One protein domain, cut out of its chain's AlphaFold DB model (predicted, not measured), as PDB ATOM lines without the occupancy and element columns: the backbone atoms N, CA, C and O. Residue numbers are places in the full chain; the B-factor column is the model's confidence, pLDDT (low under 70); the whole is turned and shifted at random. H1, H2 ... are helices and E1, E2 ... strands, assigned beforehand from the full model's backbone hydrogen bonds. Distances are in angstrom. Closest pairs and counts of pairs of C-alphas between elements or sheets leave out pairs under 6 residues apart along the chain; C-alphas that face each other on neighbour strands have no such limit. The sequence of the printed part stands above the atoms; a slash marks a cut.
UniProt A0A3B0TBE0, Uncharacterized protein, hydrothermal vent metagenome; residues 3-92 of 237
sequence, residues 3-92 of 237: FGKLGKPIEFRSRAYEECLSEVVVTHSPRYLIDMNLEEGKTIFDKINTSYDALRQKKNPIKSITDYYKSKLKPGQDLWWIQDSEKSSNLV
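AT A GLANCE: This is residues 3 to 92 of the 237 residues of an uncharacterized protein of hydrothermal vent metagenome (UniProt A0A3B0TBE0). The model is a loose, elongated assembly: a small hairpin, E1 and E2, lies at one end away from the other named elements, and a second hairpin, E3 and E4, lies near the middle, with three helices, H1, H2 and H3, set in a loose triangle on its E3 side. A long stretch without named elements, residues 72 to 92, reaches the other end near Pro 75 and then folds back toward the turn between E3 and E4. The printed part has 90 residues, with four named strands and then three named helices in the order E1 E2 E3 E4 H1 H2 H3; each hairpin is an antiparallel sheet of two strands. The class is mixed, helices and strands, with 38 of the residues in named elements, under half. The whole is only just loose, close to compact, with a radius of gyration of the C-alphas of 15.0 A and spans of 47 by 28 by 24 A.

HOW THE PARTS SIT: Look first at E1, residues 3 to 5, and E2, residues 11 to 14, an antiparallel hairpin at 177 degrees; N 3 and O 13 are 2.8 A apart, within hydrogen-bond range. Next find E3, residues 21 to 26, which is apart from E2, and E4, residues 30 to 34, its antiparallel hairpin partner at 143 degrees; N 25 and O 31 are within hydrogen-bond range at 2.8 A. Then comes H1, residues 44 to 47; its closest C-alpha pair with E3 is Glu 23 and Ile 44, 5.2 A apart. H2, residues 52 to 56, is close to H1 but not clearly touching, the closest C-alphas being those of Phe 45 and Tyr 52, 6.2 A apart. H3, residues 61 to 71, is close to H2 but not clearly touching, with the closest C-alphas, Leu 55 and Pro 61, 5.4 A apart. H3 is only just apart from E3, the closest C-alphas being 8.0 A apart. In H2 every O i to N i+4 pair is within hydrogen-bond range, in H3 6 of 7; H1 is too short for such a pair, and its one O i to N i+3 pair is within range.

IN THESE COORDINATES: Find C-alpha 3 at (-35.353, 13.903, 0.289), where E1 begins; it is 6.9 A long and E2 10.4 A. E3 starts at C-alpha 21, (-30.120, 19.906, 11.335), and measures 13.5 A, E4 12.6 A. H1 and H2 measure 4.9 A and 6.3 A. H3 runs 16.4 A, to C-alpha 71 at (-17.718, 26.109, 25.769).

THE WHOLE: The C-alphas farthest apart are those of Lys 8 and Pro 75, 48.3 A. The printed part has no cut, and no link between named elements is long. Mean pLDDT of the printed part is 74.6; look for values under 70 at residues 25 to 30, 62, 66 and 73 to 92.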
ATOM      1  N   PHE A   3     -36.457  14.737   0.760       87.81
ATOM      2  CA  PHE A   3     -35.353  13.903   0.289       87.81
ATOM      3  C   PHE A   3     -35.908  12.703  -0.479       87.81
ATOM      4  O   PHE A   3     -36.808  12.020   0.009       87.81
ATOM      5  N   GLY A   4     -35.376  12.449  -1.675       88.81
ATOM      6  CA  GLY A   4     -35.808  11.358  -2.545       88.81
ATOM      7  C   GLY A   4     -34.642  10.452  -2.924       88.81
ATOM      8  O   GLY A   4     -33.680  10.894  -3.547       88.81
ATOM      9  N   LYS A   5     -34.747   9.169  -2.584       88.25
ATOM     10  CA  LYS A   5     -33.890   8.102  -3.096       88.25
ATOM     11  C   LYS A   5     -34.594   7.491  -4.304       88.25
ATOM     12  O   LYS A   5     -35.595   6.797  -4.159       88.25
ATOM     13  N   LEU A   6     -34.071   7.759  -5.497       92.06
ATOM     14  CA  LEU A   6     -34.662   7.292  -6.758       92.06
ATOM     15  C   LEU A   6     -34.168   5.895  -7.189       92.06
ATOM     16  O   LEU A   6     -34.697   5.317  -8.134       92.06
ATOM     17  N   GLY A   7     -33.167   5.334  -6.501       87.69
ATOM     18  CA  GLY A   7     -32.719   3.952  -6.696       87.69
ATOM     19  C   GLY A   7     -33.565   2.969  -5.887       87.69
ATOM     20  O   GLY A   7     -33.947   3.288  -4.769       87.69
ATOM     21  N   LYS A   8     -33.852   1.774  -6.423       83.44
ATOM     22  CA  LYS A   8     -34.712   0.780  -5.754       83.44
ATOM     23  C   LYS A   8     -34.110   0.310  -4.405       83.44
ATOM     24  O   LYS A   8     -32.923  -0.008  -4.373       83.44
ATOM     25  N   PRO A   9     -34.901   0.200  -3.319       87.19
ATOM     26  CA  PRO A   9     -36.288   0.648  -3.209       87.19
ATOM     27  C   PRO A   9     -36.377   2.178  -3.235       87.19
ATOM     28  O   PRO A   9     -35.600   2.861  -2.568       87.19
ATOM     29  N   ILE A  10     -37.326   2.687  -4.025       92.44
ATOM     30  CA  ILE A  10     -37.596   4.121  -4.117       92.44
ATOM     31  C   ILE A  10     -38.155   4.569  -2.769       92.44
ATOM     32  O   ILE A  10     -39.128   3.995  -2.283       92.44
ATOM     33  N   GLU A  11     -37.549   5.591  -2.178       92.25
ATOM     34  CA  GLU A  11     -37.950   6.123  -0.877       92.25
ATOM     35  C   GLU A  11     -38.040   7.644  -0.943       92.25
ATOM     36  O   GLU A  11     -37.178   8.310  -1.517       92.25
ATOM     37  N   PHE A  12     -39.058   8.200  -0.292       91.69
ATOM     38  CA  PHE A  12     -39.208   9.637  -0.097       91.69
ATOM     39  C   PHE A  12     -39.359   9.924   1.391       91.69
ATOM     40  O   PHE A  12     -40.049   9.197   2.105       91.69
ATOM     41  N   ARG A  13     -38.714  10.989   1.863       89.50
ATOM     42  CA  ARG A  13     -38.811  11.455   3.249       89.50
ATOM     43  C   ARG A  13     -39.064  12.950   3.256       89.50
ATOM     44  O   ARG A  13     -38.380  13.691   2.553       89.50
ATOM     45  N   SER A  14     -40.024  13.385   4.060       91.31
ATOM     46  CA  SER A  14     -40.343  14.796   4.260       91.31
ATOM     47  C   SER A  14     -40.276  15.114   5.744       91.31
ATOM     48  O   SER A  14     -40.826  14.371   6.553       91.31
ATOM     49  N   ARG A  15     -39.575  16.190   6.095       89.62
ATOM     50  CA  ARG A  15     -39.446  16.685   7.473       89.62
ATOM     51  C   ARG A  15     -39.206  18.194   7.464       89.62
ATOM     52  O   ARG A  15     -38.720  18.725   6.454       89.62
ATOM     53  N   ALA A  16     -39.574  18.896   8.536       89.69
ATOM     54  CA  ALA A  16     -39.277  20.321   8.682       89.69
ATOM     55  C   ALA A  16     -37.759  20.565   8.610       89.69
ATOM     56  O   ALA A  16     -36.966  19.692   8.960       89.69
ATOM     57  N   TYR A  17     -37.354  21.718   8.068       87.56
ATOM     58  CA  TYR A  17     -35.940  21.989   7.781       87.56
ATOM     59  C   TYR A  17     -35.127  22.054   9.075       87.56
ATOM     60  O   TYR A  17     -34.088  21.425   9.182       87.56
ATOM     61  N   GLU A  18     -35.641  22.769  10.063       87.06
ATOM     62  CA  GLU A  18     -35.070  23.008  11.382       87.06
ATOM     63  C   GLU A  18     -34.938  21.744  12.245       87.06
ATOM     64  O   GLU A  18     -34.049  21.672  13.089       87.06
ATOM     65  N   GLU A  19     -35.760  20.724  12.000       89.12
ATOM     66  CA  GLU A  19     -35.771  19.477  12.775       89.12
ATOM     67  C   GLU A  19     -34.743  18.444  12.300       89.12
ATOM     68  O   GLU A  19     -34.499  17.455  12.988       89.12
ATOM     69  N   CYS A  20     -34.159  18.631  11.115       90.62
ATOM     70  CA  CYS A  20     -33.193  17.694  10.542       90.62
ATOM     71  C   CYS A  20     -31.754  18.228  10.537       90.62
ATOM     72  O   CYS A  20     -30.902  17.666   9.854       90.62
ATOM     73  N   LEU A  21     -31.454  19.294  11.290       89.38
ATOM     74  CA  LEU A  21     -30.120  19.906  11.335       89.38
ATOM     75  C   LEU A  21     -29.346  19.444  12.568       89.38
ATOM     76  O   LEU A  21     -29.524  19.972  13.667       89.38
ATOM     77  N   SER A  22     -28.468  18.461  12.386       86.75
ATOM     78  CA  SER A  22     -27.732  17.828  13.486       86.75
ATOM     79  C   SER A  22     -26.560  18.679  13.976       86.75
ATOM     80  O   SER A  22     -26.346  18.812  15.186       86.75
ATOM     81  N   GLU A  23     -25.801  19.263  13.047       81.62
ATOM     82  CA  GLU A  23     -24.572  20.018  13.313       81.62
ATOM     83  C   GLU A  23     -24.359  21.143  12.301       81.62
ATOM     84  O   GLU A  23     -25.041  21.225  11.280       81.62
ATOM     85  N   VAL A  24     -23.392  22.014  12.583       74.94
ATOM     86  CA  VAL A  24     -22.903  23.016  11.632       74.94
ATOM     87  C   VAL A  24     -21.557  22.548  11.096       74.94
ATOM     88  O   VAL A  24     -20.594  22.422  11.847       74.94
ATOM     89  N   VAL A  25     -21.502  22.309   9.791       63.62
ATOM     90  CA  VAL A  25     -20.292  21.978   9.038       63.62
ATOM     91  C   VAL A  25     -19.857  23.187   8.222       63.62
ATOM     92  O   VAL A  25     -20.676  23.897   7.639       63.62
ATOM     93  N   VAL A  26     -18.558  23.449   8.167       52.72
ATOM     94  CA  VAL A  26     -18.027  24.601   7.435       52.72
ATOM     95  C   VAL A  26     -17.443  24.098   6.125       52.72
ATOM     96  O   VAL A  26     -16.524  23.285   6.136       52.72
ATOM     97  N   THR A  27     -18.005  24.543   4.999       43.66
ATOM     98  CA  THR A  27     -17.461  24.212   3.668       43.66
ATOM     99  C   THR A  27     -17.254  25.425   2.757       43.66
ATOM    100  O   THR A  27     -16.818  25.234   1.634       43.66
ATOM    101  N   HIS A  28     -17.631  26.636   3.190       36.62
ATOM    102  CA  HIS A  28     -17.374  27.953   2.568       36.62
ATOM    103  C   HIS A  28     -18.096  29.008   3.425       36.62
ATOM    104  O   HIS A  28     -17.517  29.840   4.111       36.62
ATOM    105  N   SER A  29     -19.398  28.776   3.574       43.06
ATOM    106  CA  SER A  29     -20.258  29.339   4.611       43.06
ATOM    107  C   SER A  29     -20.632  28.229   5.598       43.06
ATOM    108  O   SER A  29     -20.649  27.060   5.194       43.06
ATOM    109  N   PRO A  30     -20.948  28.541   6.868       59.09
ATOM    110  CA  PRO A  30     -21.522  27.559   7.781       59.09
ATOM    111  C   PRO A  30     -22.766  26.936   7.132       59.09
ATOM    112  O   PRO A  30     -23.722  27.639   6.803       59.09
ATOM    113  N   ARG A  31     -22.727  25.628   6.894       72.25
ATOM    114  CA  ARG A  31     -23.851  24.826   6.414       72.25
ATOM    115  C   ARG A  31     -24.324  23.941   7.547       72.25
ATOM    116  O   ARG A  31     -23.553  23.560   8.419       72.25
ATOM    117  N   TYR A  32     -25.593  23.587   7.520       82.75
ATOM    118  CA  TYR A  32     -26.113  22.593   8.438       82.75
ATOM    119  C   TYR A  32     -25.923  21.198   7.847       82.75
ATOM    120  O   TYR A  32     -26.192  20.982   6.663       82.75
ATOM    121  N   LEU A  33     -25.451  20.259   8.664       83.50
ATOM    122  CA  LEU A  33     -25.460  18.844   8.325       83.50
ATOM    123  C   LEU A  33     -26.900  18.339   8.451       83.50
ATOM    124  O   LEU A  33     -27.515  18.463   9.511       83.50
ATOM    125  N   ILE A  34     -27.430  17.806   7.353       86.94
ATOM    126  CA  ILE A  34     -28.804  17.316   7.280       86.94
ATOM    127  C   ILE A  34     -28.817  15.833   7.646       86.94
ATOM    128  O   ILE A  34     -28.206  15.020   6.955       86.94
ATOM    129  N   ASP A  35     -29.559  15.484   8.691       89.00
ATOM    130  CA  ASP A  35     -29.861  14.109   9.078       89.00
ATOM    131  C   ASP A  35     -31.379  13.926   9.217       89.00
ATOM    132  O   ASP A  35     -32.023  14.432  10.136       89.00
ATOM    133  N   MET A  36     -31.968  13.177   8.282       88.06
ATOM    134  CA  MET A  36     -33.410  12.907   8.273       88.06
ATOM    135  C   MET A  36     -33.849  11.958   9.401       88.06
ATOM    136  O   MET A  36     -35.038  11.925   9.718       88.06
ATOM    137  N   ASN A  37     -32.921  11.208  10.004       88.81
ATOM    138  CA  ASN A  37     -33.182  10.269  11.102       88.81
ATOM    139  C   ASN A  37     -32.873  10.867  12.483       88.81
ATOM    140  O   ASN A  37     -32.874  10.137  13.472       88.81
ATOM    141  N   LEU A  38     -32.591  12.170  12.559       90.69
ATOM    142  CA  LEU A  38     -32.195  12.824  13.799       90.69
ATOM    143  C   LEU A  38     -33.285  12.703  14.874       90.69
ATOM    144  O   LEU A  38     -34.438  13.076  14.637       90.69
ATOM    145  N   GLU A  39     -32.924  12.200  16.052       91.19
ATOM    146  CA  GLU A  39     -33.835  12.133  17.200       91.19
ATOM    147  C   GLU A  39     -34.238  13.535  17.683       91.19
ATOM    148  O   GLU A  39     -33.499  14.511  17.518       91.19
ATOM    149  N   GLU A  40     -35.413  13.631  18.304       86.25
ATOM    150  CA  GLU A  40     -35.893  14.868  18.922       86.25
ATOM    151  C   GLU A  40     -34.912  15.364  20.000       86.25
ATOM    152  O   GLU A  40     -34.323  14.572  20.740       86.25
ATOM    153  N   GLY A  41     -34.680  16.677  20.060       86.38
ATOM    154  CA  GLY A  41     -33.742  17.284  21.011       86.38
ATOM    155  C   GLY A  41     -32.256  17.175  20.632       86.38
ATOM    156  O   GLY A  41     -31.398  17.623  21.396       86.38
ATOM    157  N   LYS A  42     -31.911  16.573  19.483       89.69
ATOM    158  CA  LYS A  42     -30.513  16.439  19.019       89.69
ATOM    159  C   LYS A  42     -30.110  17.450  17.947       89.69
ATOM    160  O   LYS A  42     -29.007  17.336  17.398       89.69
ATOM    161  N   THR A  43     -30.955  18.434  17.647       90.06
ATOM    162  CA  THR A  43     -30.614  19.464  16.661       90.06
ATOM    163  C   THR A  43     -29.507  20.374  17.179       90.06
ATOM    164  O   THR A  43     -29.256  20.490  18.382       90.06
ATOM    165  N   ILE A  44     -28.837  21.076  16.268       86.06
ATOM    166  CA  ILE A  44     -27.904  22.132  16.664       86.06
ATOM    167  C   ILE A  44     -28.601  23.245  17.463       86.06
ATOM    168  O   ILE A  44     -27.982  23.828  18.348       86.06
ATOM    169  N   PHE A  45     -29.883  23.508  17.205       89.12
ATOM    170  CA  PHE A  45     -30.684  24.518  17.906       89.12
ATOM    171  C   PHE A  45     -30.935  24.141  19.364       89.12
ATOM    172  O   PHE A  45     -30.798  24.991  20.246       89.12
ATOM    173  N   ASP A  46     -31.199  22.858  19.619       88.19
ATOM    174  CA  ASP A  46     -31.325  22.308  20.971       88.19
ATOM    175  C   ASP A  46     -29.988  22.406  21.714       88.19
ATOM    176  O   ASP A  46     -29.923  22.896  22.843       88.19
ATOM    177  N   LYS A  47     -28.890  22.033  21.039       87.06
ATOM    178  CA  LYS A  47     -27.524  22.099  21.586       87.06
ATOM    179  C   LYS A  47     -27.140  23.516  22.030       87.06
ATOM    180  O   LYS A  47     -26.541  23.677  23.092       87.06
ATOM    181  N   ILE A  48     -27.482  24.538  21.239       86.12
ATOM    182  CA  ILE A  48     -27.188  25.949  21.551       86.12
ATOM    183  C   ILE A  48     -28.309  26.652  22.332       86.12
ATOM    184  O   ILE A  48     -28.213  27.856  22.580       86.12
ATOM    185  N   ASN A  49     -29.373  25.926  22.694       87.50
ATOM    186  CA  ASN A  49     -30.559  26.440  23.378       87.50
ATOM    187  C   ASN A  49     -31.140  27.708  22.712       87.50
ATOM    188  O   ASN A  49     -31.344  28.744  23.347       87.50
ATOM    189  N   THR A  50     -31.316  27.687  21.388       85.69
ATOM    190  CA  THR A  50     -31.903  28.794  20.612       85.69
ATOM    191  C   THR A  50     -32.637  28.223  19.405       85.69
ATOM    192  O   THR A  50     -32.014  27.536  18.604       85.69
ATOM    193  N   SER A  51     -33.918  28.563  19.223       87.44
ATOM    194  CA  SER A  51     -34.693  28.121  18.055       87.44
ATOM    195  C   SER A  51     -34.129  28.661  16.738       87.44
ATOM    196  O   SER A  51     -33.503  29.724  16.696       87.44
ATOM    197  N   TYR A  52     -34.396  27.958  15.635       84.69
ATOM    198  CA  TYR A  52     -33.965  28.374  14.300       84.69
ATOM    199  C   TYR A  52     -34.407  29.808  13.951       84.69
ATOM    200  O   TYR A  52     -33.591  30.622  13.510       84.69
ATOM    201  N   ASP A  53     -35.672  30.146  14.220       85.06
ATOM    202  CA  ASP A  53     -36.219  31.475  13.931       85.06
ATOM    203  C   ASP A  53     -35.610  32.580  14.797       85.06
ATOM    204  O   ASP A  53     -35.306  33.664  14.294       85.06
ATOM    205  N   ALA A  54     -35.358  32.308  16.080       84.81
ATOM    206  CA  ALA A  54     -34.670  33.262  16.941       84.81
ATOM    207  C   ALA A  54     -33.213  33.460  16.498       84.81
ATOM    208  O   ALA A  54     -32.698  34.577  16.531       84.81
ATOM    209  N   LEU A  55     -32.543  32.389  16.054       83.25
ATOM    210  CA  LEU A  55     -31.157  32.442  15.603       83.25
ATOM    211  C   LEU A  55     -31.013  33.309  14.347       83.25
ATOM    212  O   LEU A  55     -30.186  34.219  14.350       83.25
ATOM    213  N   ARG A  56     -31.831  33.087  13.306       80.19
ATOM    214  CA  ARG A  56     -31.746  33.832  12.028       80.19
ATOM    215  C   ARG A  56     -32.024  35.332  12.155       80.19
ATOM    216  O   ARG A  56     -31.599  36.093  11.294       80.19
ATOM    217  N   GLN A  57     -32.730  35.756  13.204       83.25
ATOM    218  CA  GLN A  57     -33.030  37.167  13.468       83.25
ATOM    219  C   GLN A  57     -31.910  37.888  14.239       83.25
ATOM    220  O   GLN A  57     -31.923  39.117  14.338       83.25
ATOM    221  N   LYS A  58     -30.921  37.166  14.787       77.88
ATOM    222  CA  LYS A  58     -29.796  37.793  15.495       77.88
ATOM    223  C   LYS A  58     -28.908  38.561  14.517       77.88
ATOM    224  O   LYS A  58     -28.575  38.078  13.442       77.88
ATOM    225  N   LYS A  59     -28.396  39.712  14.966       72.19
ATOM    226  CA  LYS A  59     -27.391  40.510  14.233       72.19
ATOM    227  C   LYS A  59     -26.114  39.714  13.911       72.19
ATOM    228  O   LYS A  59     -25.442  40.001  12.930       72.19
ATOM    229  N   ASN A  60     -25.770  38.731  14.747       70.94
ATOM    230  CA  ASN A  60     -24.674  37.792  14.512       70.94
ATOM    231  C   ASN A  60     -25.095  36.371  14.953       70.94
ATOM    232  O   ASN A  60     -24.873  36.004  16.111       70.94
ATOM    233  N   PRO A  61     -25.730  35.580  14.069       70.19
ATOM    234  CA  PRO A  61     -26.215  34.236  14.397       70.19
ATOM    235  C   PRO A  61     -25.063  33.268  14.691       70.19
ATOM    236  O   PRO A  61     -25.147  32.453  15.611       70.19
ATOM    237  N   ILE A  62     -23.949  33.415  13.966       69.31
ATOM    238  CA  ILE A  62     -22.764  32.557  14.074       69.31
ATOM    239  C   ILE A  62     -22.182  32.594  15.488       69.31
ATOM    240  O   ILE A  62     -21.721  31.566  15.975       69.31
ATOM    241  N   LYS A  63     -22.266  33.735  16.182       71.19
ATOM    242  CA  LYS A  63     -21.768  33.872  17.554       71.19
ATOM    243  C   LYS A  63     -22.371  32.847  18.522       71.19
ATOM    244  O   LYS A  63     -21.651  32.289  19.333       71.19
ATOM    245  N   SER A  64     -23.669  32.548  18.412       73.00
ATOM    246  CA  SER A  64     -24.309  31.580  19.327       73.00
ATOM    247  C   SER A  64     -23.780  30.158  19.103       73.00
ATOM    248  O   SER A  64     -23.614  29.393  20.047       73.00
ATOM    249  N   ILE A  65     -23.467  29.831  17.847       75.38
ATOM    250  CA  ILE A  65     -22.872  28.551  17.464       75.38
ATOM    251  C   ILE A  65     -21.419  28.495  17.944       75.38
ATOM    252  O   ILE A  65     -21.025  27.541  18.611       75.38
ATOM    253  N   THR A  66     -20.618  29.524  17.661       69.81
ATOM    254  CA  THR A  66     -19.204  29.540  18.056       69.81
ATOM    255  C   THR A  66     -19.027  29.555  19.570       69.81
ATOM    256  O   THR A  66     -18.147  28.852  20.058       69.81
ATOM    257  N   ASP A  67     -19.870  30.267  20.321       73.38
ATOM    258  CA  ASP A  67     -19.849  30.275  21.789       73.38
ATOM    259  C   ASP A  67     -20.186  28.886  22.365       73.38
ATOM    260  O   ASP A  67     -19.503  28.417  23.280       73.38
ATOM    261  N   TYR A  68     -21.164  28.175  21.785       80.00
ATOM    262  CA  TYR A  68     -21.466  26.792  22.172       80.00
ATOM    263  C   TYR A  68     -20.257  25.874  21.976       80.00
ATOM    264  O   TYR A  68     -19.842  25.204  22.923       80.00
ATOM    265  N   TYR A  69     -19.644  25.868  20.790       71.94
ATOM    266  CA  TYR A  69     -18.488  25.005  20.546       71.94
ATOM    267  C   TYR A  69     -17.268  25.421  21.378       71.94
ATOM    268  O   TYR A  69     -16.591  24.544  21.912       71.94
ATOM    269  N   LYS A  70     -17.044  26.727  21.596       70.38
ATOM    270  CA  LYS A  70     -16.014  27.243  22.517       70.38
ATOM    271  C   LYS A  70     -16.188  26.721  23.938       70.38
ATOM    272  O   LYS A  70     -15.206  26.340  24.564       70.38
ATOM    273  N   SER A  71     -17.426  26.641  24.429       76.81
ATOM    274  CA  SER A  71     -17.718  26.109  25.769       76.81
ATOM    275  C   SER A  71     -17.368  24.621  25.935       76.81
ATOM    276  O   SER A  71     -17.247  24.140  27.061       76.81
ATOM    277  N   LYS A  72     -17.210  23.884  24.828       76.00
ATOM    278  CA  LYS A  72     -16.864  22.455  24.809       76.00
ATOM    279  C   LYS A  72     -15.377  22.198  24.541       76.00
ATOM    280  O   LYS A  72     -14.964  21.037  24.563       76.00
ATOM    281  N   LEU A  73     -14.585  23.242  24.289       67.38
ATOM    282  CA  LEU A  73     -13.156  23.112  24.025       67.38
ATOM    283  C   LEU A  73     -12.410  22.659  25.284       67.38
ATOM    284  O   LEU A  73     -12.605  23.178  26.382       67.38
ATOM    285  N   LYS A  74     -11.508  21.697  25.109       68.88
ATOM    286  CA  LYS A  74     -10.509  21.308  26.108       68.88
ATOM    287  C   LYS A  74      -9.314  22.267  26.053       68.88
ATOM    288  O   LYS A  74      -9.076  22.869  25.005       68.88
ATOM    289  N   PRO A  75      -8.505  22.363  27.126       56.81
ATOM    290  CA  PRO A  75      -7.268  23.137  27.102       56.81
ATOM    291  C   PRO A  75      -6.416  22.838  25.860       56.81
ATOM    292  O   PRO A  75      -6.137  21.677  25.539       56.81
ATOM    293  N   GLY A  76      -6.047  23.908  25.153       53.94
ATOM    294  CA  GLY A  76      -5.263  23.872  23.919       53.94
ATOM    295  C   GLY A  76      -6.041  23.555  22.632       53.94
ATOM    296  O   GLY A  76      -5.449  23.599  21.560       53.94
ATOM    297  N   GLN A  77      -7.340  23.265  22.693       59.09
ATOM    298  CA  GLN A  77      -8.186  23.233  21.495       59.09
ATOM    299  C   GLN A  77      -8.605  24.652  21.096       59.09
ATOM    300  O   GLN A  77      -8.778  25.512  21.960       59.09
ATOM    301  N   ASP A  78      -8.816  24.878  19.802       61.69
ATOM    302  CA  ASP A  78      -9.352  26.137  19.277       61.69
ATOM    303  C   ASP A  78     -10.261  25.859  18.071       61.69
ATOM    304  O   ASP A  78     -10.301  24.743  17.553       61.69
ATOM    305  N   LEU A  79     -11.020  26.851  17.621       64.69
ATOM    306  CA  LEU A  79     -11.808  26.754  16.395       64.69
ATOM    307  C   LEU A  79     -10.917  27.021  15.169       64.69
ATOM    308  O   LEU A  79     -10.159  27.985  15.159       64.69
ATOM    309  N   TRP A  80     -11.058  26.229  14.098       54.44
ATOM    310  CA  TRP A  80     -10.260  26.353  12.851       54.44
ATOM    311  C   TRP A  80     -10.634  27.566  11.953       54.44
ATOM    312  O   TRP A  80     -10.018  27.804  10.925       54.44
ATOM    313  N   TRP A  81     -11.565  28.413  12.407       56.94
ATOM    314  CA  TRP A  81     -12.096  29.638  11.774       56.94
ATOM    315  C   TRP A  81     -12.950  29.497  10.493       56.94
ATOM    316  O   TRP A  81     -12.949  28.499   9.781       56.94
ATOM    317  N   ILE A  82     -13.756  30.547  10.281       45.44
ATOM    318  CA  ILE A  82     -14.810  30.763   9.278       45.44
ATOM    319  C   ILE A  82     -14.187  31.361   8.005       45.44
ATOM    320  O   ILE A  82     -14.135  32.579   7.878       45.44
ATOM    321  N   GLN A  83     -13.691  30.546   7.076       34.47
ATOM    322  CA  GLN A  83     -13.491  30.961   5.676       34.47
ATOM    323  C   GLN A  83     -13.230  29.748   4.769       34.47
ATOM    324  O   GLN A  83     -12.366  28.921   5.050       34.47
ATOM    325  N   ASP A  84     -14.031  29.658   3.705       35.78
ATOM    326  CA  ASP A  84     -13.739  29.165   2.351       35.78
ATOM    327  C   ASP A  84     -12.681  28.074   2.212       35.78
ATOM    328  O   ASP A  84     -11.625  28.256   1.611       35.78
ATOM    329  N   SER A  85     -13.021  26.873   2.683       37.69
ATOM    330  CA  SER A  85     -12.431  25.660   2.124       37.69
ATOM    331  C   SER A  85     -13.488  24.572   1.943       37.69
ATOM    332  O   SER A  85     -14.267  24.268   2.842       37.69
ATOM    333  N   GLU A  86     -13.518  23.997   0.742       40.16
ATOM    334  CA  GLU A  86     -14.557  23.103   0.200       40.16
ATOM    335  C   GLU A  86     -14.647  21.721   0.878       40.16
ATOM    336  O   GLU A  86     -15.358  20.833   0.404       40.16
ATOM    337  N   LYS A  87     -13.938  21.505   1.991       43.38
ATOM    338  CA  LYS A  87     -13.894  20.225   2.704       43.38
ATOM    339  C   LYS A  87     -14.507  20.385   4.086       43.38
ATOM    340  O   LYS A  87     -14.032  21.176   4.892       43.38
ATOM    341  N   SER A  88     -15.553  19.601   4.346       42.91
ATOM    342  CA  SER A  88     -16.193  19.463   5.654       42.91
ATOM    343  C   SER A  88     -15.154  19.036   6.691       42.91
ATOM    344  O   SER A  88     -14.802  17.860   6.772       42.91
ATOM    345  N   SER A  89     -14.635  19.998   7.445       50.03
ATOM    346  CA  SER A  89     -13.758  19.756   8.589       50.03
ATOM    347  C   SER A  89     -14.548  19.938   9.882       50.03
ATOM    348  O   SER A  89     -15.544  20.668   9.929       50.03
ATOM    349  N   ASN A  90     -14.127  19.230  10.930       54.41
ATOM    350  CA  ASN A  90     -14.659  19.442  12.268       54.41
ATOM    351  C   ASN A  90     -14.394  20.896  12.682       54.41
ATOM    352  O   ASN A  90     -13.300  21.416  12.483       54.41
ATOM    353  N   LEU A  91     -15.382  21.547  13.302       60.09
ATOM    354  CA  LEU A  91     -15.280  22.953  13.722       60.09
ATOM    355  C   LEU A  91     -14.134  23.201  14.729       60.09
ATOM    356  O   LEU A  91     -13.667  24.327  14.892       60.09
ATOM    357  N   VAL A  92     -13.704  22.146  15.422       65.69
ATOM    358  CA  VAL A  92     -12.733  22.177  16.515       65.69
ATOM    359  C   VAL A  92     -11.409  21.569  16.063       65.69
ATOM    360  O   VAL A  92     -11.355  20.396  15.694       65.69
TER     361      VAL A  92